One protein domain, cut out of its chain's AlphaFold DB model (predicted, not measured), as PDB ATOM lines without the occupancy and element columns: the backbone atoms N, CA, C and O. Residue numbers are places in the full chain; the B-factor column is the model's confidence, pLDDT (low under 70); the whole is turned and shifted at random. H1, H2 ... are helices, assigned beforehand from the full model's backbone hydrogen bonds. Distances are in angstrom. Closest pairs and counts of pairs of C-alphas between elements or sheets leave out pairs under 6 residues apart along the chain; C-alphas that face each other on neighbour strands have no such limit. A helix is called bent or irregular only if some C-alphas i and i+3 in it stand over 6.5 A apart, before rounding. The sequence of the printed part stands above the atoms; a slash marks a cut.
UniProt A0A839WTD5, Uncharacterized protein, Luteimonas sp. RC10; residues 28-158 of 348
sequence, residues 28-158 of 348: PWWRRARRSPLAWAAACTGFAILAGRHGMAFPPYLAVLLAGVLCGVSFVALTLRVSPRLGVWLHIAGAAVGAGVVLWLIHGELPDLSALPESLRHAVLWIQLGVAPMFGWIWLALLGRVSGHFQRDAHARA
ATOM      1  N   PRO A  28     181.928 135.621 105.276       80.25
ATOM      2  CA  PRO A  28     180.814 135.475 106.207       80.25
ATOM      3  C   PRO A  28     181.188 134.604 107.410       80.25
ATOM      4  O   PRO A  28     181.899 133.601 107.268       80.25
ATOM      5  N   TRP A  29     180.697 134.971 108.594       76.56
ATOM      6  CA  TRP A  29     181.061 134.336 109.865       76.56
ATOM      7  C   TRP A  29     180.787 132.821 109.881       76.56
ATOM      8  O   TRP A  29     181.613 132.068 110.389       76.56
ATOM      9  N   TRP A  30     179.724 132.349 109.225       68.38
ATOM     10  CA  TRP A  30     179.370 130.926 109.134       68.38
ATOM     11  C   TRP A  30     180.356 130.103 108.284       68.38
ATOM     12  O   TRP A  30     180.695 128.973 108.635       68.38
ATOM     13  N   ARG A  31     180.909 130.677 107.201       74.25
ATOM     14  CA  ARG A  31     181.975 130.030 106.405       74.25
ATOM     15  C   ARG A  31     183.285 129.960 107.179       74.25
ATOM     16  O   ARG A  31     184.050 129.012 107.012       74.25
ATOM     17  N   ARG A  32     183.541 130.964 108.023       71.00
ATOM     18  CA  ARG A  32     184.701 131.006 108.920       71.00
ATOM     19  C   ARG A  32     184.557 129.989 110.055       71.00
ATOM     20  O   ARG A  32     185.507 129.263 110.317       71.00
ATOM     21  N   ALA A  33     183.368 129.886 110.648       70.31
ATOM     22  CA  ALA A  33     183.043 128.918 111.690       70.31
ATOM     23  C   ALA A  33     183.169 127.474 111.184       70.31
ATOM     24  O   ALA A  33     183.875 126.683 111.794       70.31
ATOM     25  N   ARG A  34     182.627 127.154 109.998       77.50
ATOM     26  CA  ARG A  34     182.742 125.812 109.392       77.50
ATOM     27  C   ARG A  34     184.190 125.369 109.136       77.50
ATOM     28  O   ARG A  34     184.457 124.176 109.039       77.50
ATOM     29  N   ARG A  35     185.127 126.314 109.017       81.75
ATOM     30  CA  ARG A  35     186.567 126.051 108.838       81.75
ATOM     31  C   ARG A  35     187.378 126.191 110.130       81.75
ATOM     32  O   ARG A  35     188.584 125.971 110.100       81.75
ATOM     33  N   SER A  36     186.752 126.588 111.239       86.94
ATOM     34  CA  SER A  36     187.426 126.794 112.519       86.94
ATOM     35  C   SER A  36     187.440 125.489 113.317       86.94
ATOM     36  O   SER A  36     186.363 125.000 113.665       86.94
ATOM     37  N   PRO A  37     188.612 124.930 113.664       89.50
ATOM     38  CA  PRO A  37     188.662 123.709 114.462       89.50
ATOM     39  C   PRO A  37     188.061 123.918 115.861       89.50
ATOM     40  O   PRO A  37     187.411 123.017 116.371       89.50
ATOM     41  N   LEU A  38     188.156 125.126 116.439       91.56
ATOM     42  CA  LEU A  38     187.512 125.466 117.719       91.56
ATOM     43  C   LEU A  38     185.981 125.432 117.659       91.56
ATOM     44  O   LEU A  38     185.343 125.043 118.630       91.56
ATOM     45  N   ALA A  39     185.381 125.826 116.531       90.75
ATOM     46  CA  ALA A  39     183.926 125.766 116.385       90.75
ATOM     47  C   ALA A  39     183.444 124.309 116.352       90.75
ATOM     48  O   ALA A  39     182.442 123.971 116.975       90.75
ATOM     49  N   TRP A  40     184.203 123.435 115.683       93.50
ATOM     50  CA  TRP A  40     183.956 121.996 115.705       93.50
ATOM     51  C   TRP A  40     184.233 121.377 117.075       93.50
ATOM     52  O   TRP A  40     183.462 120.529 117.500       93.50
ATOM     53  N   ALA A  41     185.258 121.834 117.799       93.06
ATOM     54  CA  ALA A  41     185.506 121.391 119.168       93.06
ATOM     55  C   ALA A  41     184.310 121.712 120.075       93.06
ATOM     56  O   ALA A  41     183.815 120.828 120.764       93.06
ATOM     57  N   ALA A  42     183.784 122.940 120.003       93.12
ATOM     58  CA  ALA A  42     182.594 123.341 120.751       93.12
ATOM     59  C   ALA A  42     181.356 122.510 120.371       93.12
ATOM     60  O   ALA A  42     180.616 122.083 121.255       93.12
ATOM     61  N   ALA A  43     181.154 122.236 119.077       93.31
ATOM     62  CA  ALA A  43     180.063 121.384 118.607       93.31
ATOM     63  C   ALA A  43     180.187 119.943 119.135       93.31
ATOM     64  O   ALA A  43     179.208 119.388 119.628       93.31
ATOM     65  N   CYS A  44     181.387 119.359 119.088       93.12
ATOM     66  CA  CYS A  44     181.661 118.026 119.618       93.12
ATOM     67  C   CYS A  44     181.456 117.957 121.137       93.12
ATOM     68  O   CYS A  44     180.827 117.020 121.620       93.12
ATOM     69  N   THR A  45     181.922 118.961 121.888       90.62
ATOM     70  CA  THR A  45     181.699 119.050 123.338       90.62
ATOM     71  C   THR A  45     180.212 119.182 123.665       90.62
ATOM     72  O   THR A  45     179.713 118.469 124.529       90.62
ATOM     73  N   GLY A  46     179.480 120.047 122.955       90.75
ATOM     74  CA  GLY A  46     178.036 120.204 123.139       90.75
ATOM     75  C   GLY A  46     177.272 118.913 122.845       90.75
ATOM     76  O   GLY A  46     176.429 118.502 123.640       90.75
ATOM     77  N   PHE A  47     177.618 118.228 121.751       90.94
ATOM     78  CA  PHE A  47     177.062 116.916 121.427       90.94
ATOM     79  C   PHE A  47     177.356 115.890 122.523       90.94
ATOM     80  O   PHE A  47     176.436 115.209 122.967       90.94
ATOM     81  N   ALA A  48     178.599 115.808 123.004       89.31
ATOM     82  CA  ALA A  48     178.971 114.878 124.063       89.31
ATOM     83  C   ALA A  48     178.196 115.127 125.364       89.31
ATOM     84  O   ALA A  48     177.689 114.180 125.959       89.31
ATOM     85  N   ILE A  49     178.050 116.392 125.775       87.50
ATOM     86  CA  ILE A  49     177.309 116.762 126.989       87.50
ATOM     87  C   ILE A  49     175.825 116.401 126.866       87.50
ATOM     88  O   ILE A  49     175.229 115.925 127.830       87.50
ATOM     89  N   LEU A  50     175.212 116.630 125.700       87.88
ATOM     90  CA  LEU A  50     173.787 116.363 125.478       87.88
ATOM     91  C   LEU A  50     173.495 114.868 125.301       87.88
ATOM     92  O   LEU A  50     172.577 114.351 125.932       87.88
ATOM     93  N   ALA A  51     174.280 114.176 124.472       86.25
ATOM     94  CA  ALA A  51     174.096 112.758 124.167       86.25
ATOM     95  C   ALA A  51     174.580 111.836 125.297       86.25
ATOM     96  O   ALA A  51     174.086 110.720 125.429       86.25
ATOM     97  N   GLY A  52     175.523 112.295 126.125       80.25
ATOM     98  CA  GLY A  52     176.057 111.532 127.249       80.25
ATOM     99  C   GLY A  52     175.167 111.523 128.495       80.25
ATOM    100  O   GLY A  52     175.465 110.780 129.425       80.25
ATOM    101  N   ARG A  53     174.083 112.320 128.555       78.69
ATOM    102  CA  ARG A  53     173.252 112.510 129.772       78.69
ATOM    103  C   ARG A  53     172.743 111.216 130.415       78.69
ATOM    104  O   ARG A  53     172.488 111.211 131.612       78.69
ATOM    105  N   HIS A  54     172.607 110.147 129.636       76.50
ATOM    106  CA  HIS A  54     172.137 108.834 130.090       76.50
ATOM    107  C   HIS A  54     173.252 107.773 130.151       76.50
ATOM    108  O   HIS A  54     172.966 106.589 130.296       76.50
ATOM    109  N   GLY A  55     174.516 108.181 130.015       72.44
ATOM    110  CA  GLY A  55     175.687 107.308 129.985       72.44
ATOM    111  C   GLY A  55     176.614 107.590 128.797       72.44
ATOM    112  O   GLY A  55     176.206 108.094 127.750       72.44
ATOM    113  N   MET A  56     177.891 107.237 128.950       72.06
ATOM    114  CA  MET A  56     178.905 107.380 127.901       72.06
ATOM    115  C   MET A  56     178.873 106.195 126.937       72.06
ATOM    116  O   MET A  56     179.660 105.257 127.035       72.06
ATOM    117  N   ALA A  57     177.963 106.259 125.971       83.31
ATOM    118  CA  ALA A  57     178.053 105.416 124.786       83.31
ATOM    119  C   ALA A  57     179.293 105.790 123.942       83.31
ATOM    120  O   ALA A  57     179.896 106.854 124.097       83.31
ATOM    121  N   PHE A  58     179.663 104.929 122.995       86.88
ATOM    122  CA  PHE A  58     180.811 105.165 122.114       86.88
ATOM    123  C   PHE A  58     180.778 106.525 121.368       86.88
ATOM    124  O   PHE A  58     181.812 107.196 121.326       86.88
ATOM    125  N   PRO A  59     179.634 107.002 120.823       92.06
ATOM    126  CA  PRO A  59     179.597 108.282 120.108       92.06
ATOM    127  C   PRO A  59     179.956 109.530 120.943       92.06
ATOM    128  O   PRO A  59     180.823 110.285 120.492       92.06
ATOM    129  N   PRO A  60     179.363 109.796 122.131       88.75
ATOM    130  CA  PRO A  60     179.769 110.934 122.958       88.75
ATOM    131  C   PRO A  60     181.223 110.813 123.433       88.75
ATOM    132  O   PRO A  60     181.930 111.817 123.431       88.75
ATOM    133  N   TYR A  61     181.711 109.600 123.724       88.31
ATOM    134  CA  TYR A  61     183.125 109.371 124.045       88.31
ATOM    135  C   TYR A  61     184.055 109.830 122.911       88.31
ATOM    136  O   TYR A  61     184.959 110.640 123.129       88.31
ATOM    137  N   LEU A  62     183.795 109.381 121.678       92.12
ATOM    138  CA  LEU A  62     184.584 109.774 120.509       92.12
ATOM    139  C   LEU A  62     184.526 111.289 120.263       92.12
ATOM    140  O   LEU A  62     185.543 111.901 119.926       92.12
ATOM    141  N   ALA A  63     183.360 111.908 120.458       92.88
ATOM    142  CA  ALA A  63     183.192 113.348 120.296       92.88
ATOM    143  C   ALA A  63     184.070 114.146 121.274       92.88
ATOM    144  O   ALA A  63     184.695 115.123 120.861       92.88
ATOM    145  N   VAL A  64     184.197 113.711 122.532       93.25
ATOM    146  CA  VAL A  64     185.086 114.374 123.500       93.25
ATOM    147  C   VAL A  64     186.558 114.252 123.107       93.25
ATOM    148  O   VAL A  64     187.295 115.240 123.165       93.25
ATOM    149  N   LEU A  65     186.990 113.075 122.645       92.88
ATOM    150  CA  LEU A  65     188.362 112.895 122.162       92.88
ATOM    151  C   LEU A  65     188.657 113.811 120.968       92.88
ATOM    152  O   LEU A  65     189.686 114.491 120.943       92.88
ATOM    153  N   LEU A  66     187.736 113.876 120.002       94.69
ATOM    154  CA  LEU A  66     187.851 114.763 118.845       94.69
ATOM    155  C   LEU A  66     187.874 116.237 119.256       94.69
ATOM    156  O   LEU A  66     188.680 116.996 118.718       94.69
ATOM    157  N   ALA A  67     187.043 116.645 120.219       94.81
ATOM    158  CA  ALA A  67     187.067 118.001 120.759       94.81
ATOM    159  C   ALA A  67     188.452 118.343 121.332       94.81
ATOM    160  O   ALA A  67     189.014 119.387 120.998       94.81
ATOM    161  N   GLY A  68     189.044 117.425 122.102       94.69
ATOM    162  CA  GLY A  68     190.407 117.542 122.618       94.69
ATOM    163  C   GLY A  68     191.458 117.727 121.519       94.69
ATOM    164  O   GLY A  68     192.227 118.692 121.547       94.69
ATOM    165  N   VAL A  69     191.454 116.858 120.502       94.44
ATOM    166  CA  VAL A  69     192.365 116.969 119.345       94.44
ATOM    167  C   VAL A  69     192.207 118.321 118.645       94.44
ATOM    168  O   VAL A  69     193.198 118.993 118.365       94.44
ATOM    169  N   LEU A  70     190.973 118.755 118.382       95.62
ATOM    170  CA  LEU A  70     190.687 120.017 117.697       95.62
ATOM    171  C   LEU A  70     191.137 121.242 118.506       95.62
ATOM    172  O   LEU A  70     191.656 122.202 117.922       95.62
ATOM    173  N   CYS A  71     190.998 121.206 119.834       95.31
ATOM    174  CA  CYS A  71     191.570 122.206 120.736       95.31
ATOM    175  C   CYS A  71     193.102 122.230 120.638       95.31
ATOM    176  O   CYS A  71     193.682 123.299 120.429       95.31
ATOM    177  N   GLY A  72     193.753 121.064 120.680       92.94
ATOM    178  CA  GLY A  72     195.206 120.942 120.532       92.94
ATOM    179  C   GLY A  72     195.703 121.481 119.187       92.94
ATOM    180  O   GLY A  72     196.619 122.302 119.139       92.94
ATOM    181  N   VAL A  73     195.060 121.100 118.079       92.88
ATOM    182  CA  VAL A  73     195.367 121.603 116.727       92.88
ATOM    183  C   VAL A  73     195.209 123.120 116.657       92.88
ATOM    184  O   VAL A  73     196.055 123.803 116.081       92.88
ATOM    185  N   SER A  74     194.144 123.659 117.250       93.81
ATOM    186  CA  SER A  74     193.883 125.100 117.257       93.81
ATOM    187  C   SER A  74     194.943 125.866 118.039       93.81
ATOM    188  O   SER A  74     195.410 126.904 117.568       93.81
ATOM    189  N   PHE A  75     195.362 125.337 119.190       95.06
ATOM    190  CA  PHE A  75     196.463 125.890 119.968       95.06
ATOM    191  C   PHE A  75     197.764 125.895 119.157       95.06
ATOM    192  O   PHE A  75     198.393 126.939 119.008       95.06
ATOM    193  N   VAL A  76     198.136 124.767 118.544       92.94
ATOM    194  CA  VAL A  76     199.344 124.679 117.705       92.94
ATOM    195  C   VAL A  76     199.272 125.641 116.514       92.94
ATOM    196  O   VAL A  76     200.252 126.304 116.173       92.94
ATOM    197  N   ALA A  77     198.106 125.772 115.881       91.81
ATOM    198  CA  ALA A  77     197.911 126.724 114.795       91.81
ATOM    199  C   ALA A  77     198.061 128.176 115.277       91.81
ATOM    200  O   ALA A  77     198.631 129.002 114.564       91.81
ATOM    201  N   LEU A  78     197.582 128.494 116.483       92.69
ATOM    202  CA  LEU A  78     197.759 129.805 117.102       92.69
ATOM    203  C   LEU A  78     199.240 130.099 117.364       92.69
ATOM    204  O   LEU A  78     199.719 131.164 116.973       92.69
ATOM    205  N   THR A  79     199.987 129.147 117.934       92.12
ATOM    206  CA  THR A  79     201.424 129.320 118.207       92.12
ATOM    207  C   THR A  79     202.258 129.484 116.935       92.12
ATOM    208  O   THR A  79     203.396 129.946 117.006       92.12
ATOM    209  N   LEU A  80     201.743 129.089 115.766       87.50
ATOM    210  CA  LEU A  80     202.385 129.300 114.462       87.50
ATOM    211  C   LEU A  80     202.010 130.640 113.804       87.50
ATOM    212  O   LEU A  80     202.721 131.089 112.912       87.50
ATOM    213  N   ARG A  81     200.900 131.269 114.211       88.94
ATOM    214  CA  ARG A  81     200.407 132.541 113.642       88.94
ATOM    215  C   ARG A  81     200.981 133.781 114.321       88.94
ATOM    216  O   ARG A  81     200.976 134.853 113.724       88.94
ATOM    217  N   VAL A  82     201.412 133.653 115.571       91.88
ATOM    218  CA  VAL A  82     202.066 134.735 116.322       91.88
ATOM    219  C   VAL A  82     203.539 134.876 115.923       91.88
ATOM    220  O   VAL A  82     204.066 134.077 115.148       91.88
ATOM    221  N   SER A  83     204.229 135.889 116.460       90.25
ATOM    222  CA  SER A  83     205.659 136.078 116.191       90.25
ATOM    223  C   SER A  83     206.471 134.822 116.561       90.25
ATOM    224  O   SER A  83     206.131 134.145 117.536       90.25
ATOM    225  N   PRO A  84     207.564 134.494 115.841       86.06
ATOM    226  CA  PRO A  84     208.281 133.231 116.035       86.06
ATOM    227  C   PRO A  84     208.737 132.982 117.478       86.06
ATOM    228  O   PRO A  84     208.596 131.873 117.987       86.06
ATOM    229  N   ARG A  85     209.240 134.022 118.160       88.19
ATOM    230  CA  ARG A  85     209.705 133.925 119.553       88.19
ATOM    231  C   ARG A  85     208.549 133.698 120.524       88.19
ATOM    232  O   ARG A  85     208.612 132.780 121.334       88.19
ATOM    233  N   LEU A  86     207.486 134.497 120.414       91.38
ATOM    234  CA  LEU A  86     206.313 134.360 121.280       91.38
ATOM    235  C   LEU A  86     205.627 133.010 121.060       91.38
ATOM    236  O   LEU A  86     205.242 132.349 122.015       91.38
ATOM    237  N   GLY A  87     205.531 132.571 119.807       89.62
ATOM    238  CA  GLY A  87     204.965 131.280 119.446       89.62
ATOM    239  C   GLY A  87     205.703 130.107 120.078       89.62
ATOM    240  O   GLY A  87     205.057 129.165 120.524       89.62
ATOM    241  N   VAL A  88     207.038 130.153 120.146       89.75
ATOM    242  CA  VAL A  88     207.837 129.131 120.843       89.75
ATOM    243  C   VAL A  88     207.551 129.142 122.342       89.75
ATOM    244  O   VAL A  88     207.239 128.087 122.889       89.75
ATOM    245  N   TRP A  89     207.587 130.310 122.988       93.81
ATOM    246  CA  TRP A  89     207.316 130.416 124.424       93.81
ATOM    247  C   TRP A  89     205.910 129.957 124.798       93.81
ATOM    248  O   TRP A  89     205.761 129.180 125.735       93.81
ATOM    249  N   LEU A  90     204.893 130.356 124.029       93.44
ATOM    250  CA  LEU A  90     203.524 129.881 124.224       93.44
ATOM    251  C   LEU A  90     203.442 128.362 124.096       93.44
ATOM    252  O   LEU A  90     202.791 127.719 124.911       93.44
ATOM    253  N   HIS A  91     204.121 127.774 123.108       92.69
ATOM    254  CA  HIS A  91     204.116 126.326 122.910       92.69
ATOM    255  C   HIS A  91     204.784 125.582 124.073       92.69
ATOM    256  O   HIS A  91     204.230 124.596 124.551       92.69
ATOM    257  N   ILE A  92     205.932 126.074 124.552       92.44
ATOM    258  CA  ILE A  92     206.626 125.533 125.731       92.44
ATOM    259  C   ILE A  92     205.734 125.651 126.969       92.44
ATOM    260  O   ILE A  92     205.563 124.667 127.681       92.44
ATOM    261  N   ALA A  93     205.113 126.813 127.192       93.69
ATOM    262  CA  ALA A  93     204.206 127.029 128.314       93.69
ATOM    263  C   ALA A  93     203.004 126.072 128.259       93.69
ATOM    264  O   ALA A  93     202.691 125.425 129.251       93.69
ATOM    265  N   GLY A  94     202.377 125.909 127.090       92.81
ATOM    266  CA  GLY A  94     201.273 124.963 126.903       92.81
ATOM    267  C   GLY A  94     201.680 123.505 127.129       92.81
ATOM    268  O   GLY A  94     200.927 122.748 127.736       92.81
ATOM    269  N   ALA A  95     202.879 123.107 126.692       91.94
ATOM    270  CA  ALA A  95     203.416 121.772 126.951       91.94
ATOM    271  C   ALA A  95     203.729 121.553 128.441       91.94
ATOM    272  O   ALA A  95     203.406 120.494 128.977       91.94
ATOM    273  N   ALA A  96     204.295 122.556 129.121       91.69
ATOM    274  CA  ALA A  96     204.589 122.518 130.552       91.69
ATOM    275  C   ALA A  96     203.309 122.437 131.399       91.69
ATOM    276  O   ALA A  96     203.216 121.584 132.276       91.69
ATOM    277  N   VAL A  97     202.294 123.250 131.082       93.25
ATOM    278  CA  VAL A  97     200.956 123.142 131.691       93.25
ATOM    279  C   VAL A  97     200.378 121.753 131.440       93.25
ATOM    280  O   VAL A  97     199.885 121.125 132.370       93.25
ATOM    281  N   GLY A  98     200.494 121.232 130.217       89.06
ATOM    282  CA  GLY A  98     200.049 119.880 129.888       89.06
ATOM    283  C   GLY A  98     200.732 118.793 130.708       89.06
ATOM    284  O   GLY A  98     200.055 117.903 131.212       89.06
ATOM    285  N   ALA A  99     202.051 118.879 130.891       84.75
ATOM    286  CA  ALA A  99     202.780 117.974 131.774       84.75
ATOM    287  C   ALA A  99     202.316 118.100 133.226       84.75
ATOM    288  O   ALA A  99     202.075 117.080 133.858       84.75
ATOM    289  N   GLY A 100     202.131 119.322 133.733       85.75
ATOM    290  CA  GLY A 100     201.611 119.555 135.081       85.75
ATOM    291  C   GLY A 100     200.227 118.937 135.286       85.75
ATOM    292  O   GLY A 100     200.017 118.229 136.264       85.75
ATOM    293  N   VAL A 101     199.312 119.127 134.331       85.94
ATOM    294  CA  VAL A 101     197.973 118.519 134.371       85.94
ATOM    295  C   VAL A 101     198.065 116.996 134.331       85.94
ATOM    296  O   VAL A 101     197.425 116.340 135.139       85.94
ATOM    297  N   VAL A 102     198.873 116.413 133.442       80.81
ATOM    298  CA  VAL A 102     199.044 114.952 133.370       80.81
ATOM    299  C   VAL A 102     199.647 114.392 134.662       80.81
ATOM    300  O   VAL A 102     199.157 113.389 135.164       80.81
ATOM    301  N   LEU A 103     200.665 115.041 135.229       80.44
ATOM    302  CA  LEU A 103     201.269 114.629 136.499       80.44
ATOM    303  C   LEU A 103     200.272 114.717 137.653       80.44
ATOM    304  O   LEU A 103     200.191 113.792 138.455       80.44
ATOM    305  N   TRP A 104     199.482 115.789 137.706       81.69
ATOM    306  CA  TRP A 104     198.413 115.936 138.688       81.69
ATOM    307  C   TRP A 104     197.329 114.865 138.518       81.69
ATOM    308  O   TRP A 104     196.866 114.320 139.505       81.69
ATOM    309  N   LEU A 105     196.985 114.480 137.287       78.00
ATOM    310  CA  LEU A 105     196.050 113.379 137.040       78.00
ATOM    311  C   LEU A 105     196.591 111.997 137.439       78.00
ATOM    312  O   LEU A 105     195.798 111.099 137.698       78.00
ATOM    313  N   ILE A 106     197.915 111.810 137.441       72.81
ATOM    314  CA  ILE A 106     198.562 110.536 137.793       72.81
ATOM    315  C   ILE A 106     198.800 110.424 139.304       72.81
ATOM    316  O   ILE A 106     198.625 109.350 139.871       72.81
ATOM    317  N   HIS A 107     199.247 111.508 139.941       76.19
ATOM    318  CA  HIS A 107     199.720 111.503 141.331       76.19
ATOM    319  C   HIS A 107     198.846 112.305 142.294       76.19
ATOM    320  O   HIS A 107     198.998 112.168 143.505       76.19
ATOM    321  N   GLY A 108     197.996 113.184 141.777       71.06
ATOM    322  CA  GLY A 108     197.080 113.973 142.585       71.06
ATOM    323  C   GLY A 108     195.851 113.165 142.967       71.06
ATOM    324  O   GLY A 108     195.403 112.281 142.234       71.06
ATOM    325  N   GLU A 109     195.280 113.503 144.115       71.00
ATOM    326  CA  GLU A 109     193.923 113.084 144.430       71.00
ATOM    327  C   GLU A 109     192.972 113.740 143.428       71.00
ATOM    328  O   GLU A 109     193.103 114.929 143.101       71.00
ATOM    329  N   LEU A 110     192.025 112.955 142.907       68.62
ATOM    330  CA  LEU A 110     190.956 113.514 142.092       68.62
ATOM    331  C   LEU A 110     190.259 114.600 142.922       68.62
ATOM    332  O   LEU A 110     189.992 114.375 144.103       68.62
ATOM    333  N   PRO A 111     189.976 115.771 142.331       70.19
ATOM    334  CA  PRO A 111     189.313 116.839 143.057       70.19
ATOM    335  C   PRO A 111     187.989 116.298 143.583       70.19
ATOM    336  O   PRO A 111     187.293 115.570 142.871       70.19
ATOM    337  N   ASP A 112     187.639 116.643 144.819       78.56
ATOM    338  CA  ASP A 112     186.350 116.245 145.362       78.56
ATOM    339  C   ASP A 112     185.236 116.977 144.600       78.56
ATOM    340  O   ASP A 112     184.943 118.153 144.819       78.56
ATOM    341  N   LEU A 113     184.648 116.276 143.630       81.81
ATOM    342  CA  LEU A 113     183.548 116.774 142.809       81.81
ATOM    343  C   LEU A 113     182.184 116.519 143.470       81.81
ATOM    344  O   LEU A 113     181.158 116.733 142.824       81.81
ATOM    345  N   SER A 114     182.138 116.030 144.718       81.12
ATOM    346  CA  SER A 114     180.885 115.737 145.427       81.12
ATOM    347  C   SER A 114     180.033 116.986 145.674       81.12
ATOM    348  O   SER A 114     178.808 116.903 145.633       81.12
ATOM    349  N   ALA A 115     180.672 118.149 145.831       84.69
ATOM    350  CA  ALA A 115     180.010 119.439 146.017       84.69
ATOM    351  C   ALA A 115     179.363 120.004 144.735       84.69
ATOM    352  O   ALA A 115     178.618 120.983 144.798       84.69
ATOM    353  N   LEU A 116     179.645 119.426 143.560       84.25
ATOM    354  CA  LEU A 116     179.065 119.873 142.295       84.25
ATOM    355  C   LEU A 116     177.729 119.171 142.007       84.25
ATOM    356  O   LEU A 116     177.598 117.969 142.248       84.25
ATOM    357  N   PRO A 117     176.763 119.872 141.381       87.38
ATOM    358  CA  PRO A 117     175.590 119.242 140.789       87.38
ATOM    359  C   PRO A 117     175.978 118.074 139.882       87.38
ATOM    360  O   PRO A 117     176.941 118.158 139.116       87.38
ATOM    361  N   GLU A 118     175.191 116.999 139.919       82.06
ATOM    362  CA  GLU A 118     175.498 115.753 139.212       82.06
ATOM    363  C   GLU A 118     175.766 115.965 137.713       82.06
ATOM    364  O   GLU A 118     176.701 115.389 137.154       82.06
ATOM    365  N   SER A 119     175.009 116.848 137.064       79.44
ATOM    366  CA  SER A 119     175.193 117.196 135.651       79.44
ATOM    367  C   SER A 119     176.544 117.863 135.359       79.44
ATOM    368  O   SER A 119     177.159 117.584 134.329       79.44
ATOM    369  N   LEU A 120     177.037 118.706 136.270       81.88
ATOM    370  CA  LEU A 120     178.337 119.369 136.144       81.88
ATOM    371  C   LEU A 120     179.484 118.406 136.438       81.88
ATOM    372  O   LEU A 120     180.479 118.412 135.718       81.88
ATOM    373  N   ARG A 121     179.318 117.524 137.429       81.75
ATOM    374  CA  ARG A 121     180.295 116.475 137.744       81.75
ATOM    375  C   ARG A 121     180.564 115.572 136.536       81.75
ATOM    376  O   ARG A 121     181.719 115.371 136.169       81.75
ATOM    377  N   HIS A 122     179.512 115.089 135.872       80.00
ATOM    378  CA  HIS A 122     179.648 114.268 134.663       80.00
ATOM    379  C   HIS A 122     180.309 115.030 133.509       80.00
ATOM    380  O   HIS A 122     181.196 114.492 132.848       80.00
ATOM    381  N   ALA A 123     179.939 116.296 133.297       81.00
ATOM    382  CA  ALA A 123     180.549 117.121 132.258       81.00
ATOM    383  C   ALA A 123     182.059 117.321 132.481       81.00
ATOM    384  O   ALA A 123     182.834 117.199 131.532       81.00
ATOM    385  N   VAL A 124     182.486 117.578 133.724       83.00
ATOM    386  CA  VAL A 124     183.906 117.726 134.089       83.00
ATOM    387  C   VAL A 124     184.678 116.435 133.812       83.00
ATOM    388  O   VAL A 124     185.698 116.474 133.121       83.00
ATOM    389  N   LEU A 125     184.160 115.290 134.273       81.75
ATOM    390  CA  LEU A 125     184.782 113.980 134.054       81.75
ATOM    391  C   LEU A 125     184.897 113.634 132.566       81.75
ATOM    392  O   LEU A 125     185.904 113.077 132.132       81.75
ATOM    393  N   TRP A 126     183.895 113.980 131.756       83.19
ATOM    394  CA  TRP A 126     183.972 113.756 130.316       83.19
ATOM    395  C   TRP A 126     185.013 114.657 129.677       83.19
ATOM    396  O   TRP A 126     185.900 114.142 129.007       83.19
ATOM    397  N   ILE A 127     184.976 115.971 129.927       81.94
ATOM    398  CA  ILE A 127     185.946 116.929 129.370       81.94
ATOM    399  C   ILE A 127     187.389 116.496 129.665       81.94
ATOM    400  O   ILE A 127     188.248 116.602 128.786       81.94
ATOM    401  N   GLN A 128     187.644 115.938 130.850       85.94
ATOM    402  CA  GLN A 128     188.944 115.403 131.248       85.94
ATOM    403  C   GLN A 128     189.482 114.322 130.292       85.94
ATOM    404  O   GLN A 128     190.682 114.282 130.031       85.94
ATOM    405  N   LEU A 129     188.624 113.502 129.676       85.12
ATOM    406  CA  LEU A 129     189.048 112.510 128.674       85.12
ATOM    407  C   LEU A 129     189.613 113.161 127.404       85.12
ATOM    408  O   LEU A 129     190.503 112.606 126.762       85.12
ATOM    409  N   GLY A 130     189.136 114.358 127.053       88.44
ATOM    410  CA  GLY A 130     189.638 115.138 125.918       88.44
ATOM    411  C   GLY A 130     190.974 115.834 126.204       88.44
ATOM    412  O   GLY A 130     191.680 116.233 125.277       88.44
ATOM    413  N   VAL A 131     191.362 115.952 127.476       89.44
ATOM    414  CA  VAL A 131     192.595 116.633 127.892       89.44
ATOM    415  C   VAL A 131     193.842 115.876 127.430       89.44
ATOM    416  O   VAL A 131     194.776 116.488 126.908       89.44
ATOM    417  N   ALA A 132     193.846 114.546 127.550       85.69
ATOM    418  CA  ALA A 132     194.970 113.709 127.129       85.69
ATOM    419  C   ALA A 132     195.313 113.857 125.628       85.69
ATOM    420  O   ALA A 132     196.457 114.210 125.320       85.69
ATOM    421  N   PRO A 133     194.378 113.675 124.669       89.31
ATOM    422  CA  PRO A 133     194.689 113.875 123.253       89.31
ATOM    423  C   PRO A 133     195.017 115.338 122.910       89.31
ATOM    424  O   PRO A 133     195.856 115.579 122.038       89.31
ATOM    425  N   MET A 134     194.424 116.320 123.606       93.56
ATOM    426  CA  MET A 134     194.764 117.737 123.436       93.56
ATOM    427  C   MET A 134     196.246 117.994 123.732       93.56
ATOM    428  O   MET A 134     196.966 118.527 122.882       93.56
ATOM    429  N   PHE A 135     196.718 117.601 124.919       93.19
ATOM    430  CA  PHE A 135     198.114 117.803 125.302       93.19
ATOM    431  C   PHE A 135     199.068 116.896 124.530       93.19
ATOM    432  O   PHE A 135     200.155 117.350 124.176       93.19
ATOM    433  N   GLY A 136     198.653 115.675 124.179       88.06
ATOM    434  CA  GLY A 136     199.419 114.800 123.293       88.06
ATOM    435  C   GLY A 136     199.748 115.477 121.960       88.06
ATOM    436  O   GLY A 136     200.895 115.451 121.515       88.06
ATOM    437  N   TRP A 137     198.782 116.181 121.359       90.56
ATOM    438  CA  TRP A 137     199.018 116.939 120.128       90.56
ATOM    439  C   TRP A 137     199.975 118.122 120.324       90.56
ATOM    440  O   TRP A 137     200.842 118.374 119.483       90.56
ATOM    441  N   ILE A 138     199.849 118.838 121.445       92.56
ATOM    442  CA  ILE A 138     200.744 119.950 121.798       92.56
ATOM    443  C   ILE A 138     202.184 119.442 121.941       92.56
ATOM    444  O   ILE A 138     203.094 120.019 121.342       92.56
ATOM    445  N   TRP A 139     202.392 118.337 122.656       92.31
ATOM    446  CA  TRP A 139     203.702 117.705 122.815       92.31
ATOM    447  C   TRP A 139     204.278 117.211 121.488       92.31
ATOM    448  O   TRP A 139     205.428 117.518 121.171       92.31
ATOM    449  N   LEU A 140     203.478 116.530 120.663       88.62
ATOM    450  CA  LEU A 140     203.923 116.042 119.356       88.62
ATOM    451  C   LEU A 140     204.355 117.194 118.435       88.62
ATOM    452  O   LEU A 140     205.385 117.120 117.763       88.62
ATOM    453  N   ALA A 141     203.609 118.298 118.442       88.75
ATOM    454  CA  ALA A 141     203.967 119.487 117.682       88.75
ATOM    455  C   ALA A 141     205.212 120.202 118.241       88.75
ATOM    456  O   ALA A 141     205.990 120.759 117.461       88.75
ATOM    457  N   LEU A 142     205.431 120.177 119.562       89.75
ATOM    458  CA  LEU A 142     206.649 120.717 120.178       89.75
ATOM    459  C   LEU A 142     207.866 119.906 119.734       89.75
ATOM    460  O   LEU A 142     208.853 120.485 119.284       89.75
ATOM    461  N   LEU A 143     207.758 118.577 119.786       87.12
ATOM    462  CA  LEU A 143     208.790 117.673 119.297       87.12
ATOM    463  C   LEU A 143     209.098 117.953 117.822       87.12
ATOM    464  O   LEU A 143     210.257 118.139 117.468       87.12
ATOM    465  N   GLY A 144     208.071 118.114 116.982       84.12
ATOM    466  CA  GLY A 144     208.242 118.502 115.579       84.12
ATOM    467  C   GLY A 144     208.986 119.833 115.389       84.12
ATOM    468  O   GLY A 144     209.838 119.940 114.506       84.12
ATOM    469  N   ARG A 145     208.730 120.844 116.234       86.62
ATOM    470  CA  ARG A 145     209.472 122.122 116.214       86.62
ATOM    471  C   ARG A 145     210.935 121.943 116.610       86.62
ATOM    472  O   ARG A 145     211.802 122.528 115.960       86.62
ATOM    473  N   VAL A 146     211.201 121.150 117.647       84.38
ATOM    474  CA  VAL A 146     212.555 120.842 118.127       84.38
ATOM    475  C   VAL A 146     213.333 120.081 117.052       84.38
ATOM    476  O   VAL A 146     214.412 120.517 116.653       84.38
ATOM    477  N   SER A 147     212.750 119.024 116.480       78.62
ATOM    478  CA  SER A 147     213.332 118.291 115.351       78.62
ATOM    479  C   SER A 147     213.597 119.208 114.154       78.62
ATOM    480  O   SER A 147     214.682 119.171 113.581       78.62
ATOM    481  N   GLY A 148     212.653 120.087 113.805       80.19
ATOM    482  CA  GLY A 148     212.822 121.052 112.718       80.19
ATOM    483  C   GLY A 148     213.882 122.128 112.996       80.19
ATOM    484  O   GLY A 148     214.479 122.659 112.060       80.19
ATOM    485  N   HIS A 149     214.136 122.479 114.259       81.44
ATOM    486  CA  HIS A 149     215.249 123.354 114.636       81.44
ATOM    487  C   HIS A 149     216.588 122.646 114.456       81.44
ATOM    488  O   HIS A 149     217.436 123.169 113.739       81.44
ATOM    489  N   PHE A 150     216.736 121.429 114.986       75.75
ATOM    490  CA  PHE A 150     217.946 120.633 114.781       75.75
ATOM    491  C   PHE A 150     218.222 120.365 113.303       75.75
ATOM    492  O   PHE A 150     219.374 120.425 112.878       75.75
ATOM    493  N   GLN A 151     217.181 120.127 112.501       74.31
ATOM    494  CA  GLN A 151     217.316 120.011 111.051       74.31
ATOM    495  C   GLN A 151     217.818 121.311 110.425       74.31
ATOM    496  O   GLN A 151     218.773 121.263 109.658       74.31
ATOM    497  N   ARG A 152     217.232 122.469 110.757       76.00
ATOM    498  CA  ARG A 152     217.695 123.771 110.242       76.00
ATOM    499  C   ARG A 152     219.134 124.070 110.641       76.00
ATOM    500  O   ARG A 152     219.903 124.500 109.794       76.00
ATOM    501  N   ASP A 153     219.514 123.783 111.879       75.06
ATOM    502  CA  ASP A 153     220.881 123.976 112.364       75.06
ATOM    503  C   ASP A 153     221.852 123.004 111.693       75.06
ATOM    504  O   ASP A 153     222.978 123.365 111.356       75.06
ATOM    505  N   ALA A 154     221.430 121.761 111.461       72.25
ATOM    506  CA  ALA A 154     222.187 120.810 110.660       72.25
ATOM    507  C   ALA A 154     222.357 121.305 109.215       72.25
ATOM    508  O   ALA A 154     223.468 121.247 108.705       72.25
ATOM    509  N   HIS A 155     221.314 121.860 108.590       73.00
ATOM    510  CA  HIS A 155     221.389 122.422 107.236       73.00
ATOM    511  C   HIS A 155     222.269 123.677 107.187       73.00
ATOM    512  O   HIS A 155     223.073 123.820 106.275       73.00
ATOM    513  N   ALA A 156     222.170 124.569 108.175       76.25
ATOM    514  CA  ALA A 156     223.013 125.757 108.273       76.25
ATOM    515  C   ALA A 156     224.490 125.380 108.447       76.25
ATOM    516  O   ALA A 156     225.350 125.936 107.773       76.25
ATOM    517  N   ARG A 157     224.782 124.382 109.293       72.06
ATOM    518  CA  ARG A 157     226.133 123.819 109.429       72.06
ATOM    519  C   ARG A 157     226.596 123.111 108.159       72.06
ATOM    520  O   ARG A 157     227.755 123.236 107.800       72.06
ATOM    521  N   ALA A 158     225.720 122.387 107.469       70.00
ATOM    522  CA  ALA A 158     226.058 121.758 106.196       70.00
ATOM    523  C   ALA A 158     226.362 122.804 105.110       70.00
ATOM    524  O   ALA A 158     227.252 122.588 104.293       70.00
TER     525      ALA A 158
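What this domain is: This is residues 28 to 158 of the 348 residues of an uncharacterized protein of Luteimonas sp. RC10 (UniProt A0A839WTD5). The long helix H5 makes the longest axis; H3 packs on it, with H2 folded back on H3 as a helical hairpin, while H4 makes a V with H3 and slants over H5. Short H1 sits off the start of H2, residues 106 to 111, of which 106 and 107 belong to H4, stick out where H4 ends and the link to H5 begins, and residues 147 to 158 of H5 stick out at the far end of that helix. The printed part has 131 residues, with five named helices, H1 to H5 in order, and no named strand, and is all helix. It is loose, with a radius of gyration of the C-alphas of 17.7 A, and flat, spanning 60 by 45 by 24 A.

Where its parts are: Find C-alpha 29 at (181.061, 134.336, 109.865); there H1 begins, residues 29 to 34. H2 follows, residues 37 to 54, 27.2 A long; it is irregular, with C-alphas 51 and 54 7.4 A apart. H3 takes residues 58 to 81 over 34.7 A, and H4, from C-alpha 84 at (208.281, 133.231, 116.035), takes residues 84 to 107 over 34.4 A. H5 takes residues 118 to 158 over 60.7 A and ends with C-alpha 158 at (226.058, 121.758, 106.196). It has a kink of 28 degrees near residue 130, and is neither bent nor irregular, but only just: C-alphas 129 and 132 are 6.2 A apart.

How they stand to each other: Look first at H3 and H5, the hubs, each touching three helices. They touch, closest at the C-alphas of Gly 68 and Gly 130, 4.2 A apart, and run the same way at a steep tilt of 39 degrees. H2 and H3 form a hairpin, closest at the C-alphas of Ala 41 and Ala 67, 4.1 A apart, with a shallow tilt of 21 degrees. H2 and H5 only just touch, with 3 pairs of C-alphas within 8 A, closest at Ile 49 and Ala 123, 6.2 A; H2, H3 and H5 form a bundle, a group of helices set together. H3 and H4 form a second hairpin, touching with residues 76 to 81 and 86 to 91 alone; the closest C-alphas, of Thr 79 and Gly 87, are 4.2 A apart, and the shallow tilt of 32 degrees is only just short of steep. H4 touches H5 with residues 91 to 102 alone, closest at the C-alphas of Gly 98 and Phe 135, 5.4 A, opposite ways at a steep tilt of 46 degrees. H1 is close to H2 but not clearly touching, the C-alphas of Ala 33 and Ala 39 being 5.7 A apart; H2 and H4 are apart. In H1, H3 and H4 every O i to N i+4 pair is within hydrogen-bond range; in H2 12 of 14 are, and in H5 33 of 37.

The domain as a whole: The two farthest C-alphas, of Pro 117 and Ala 158, are 61.2 A apart. The printed part has no cut and no long link; H4 to H5 is short, the others tight. Mean pLDDT of the printed part is 85.4, and residues 30 and 110 are under 70.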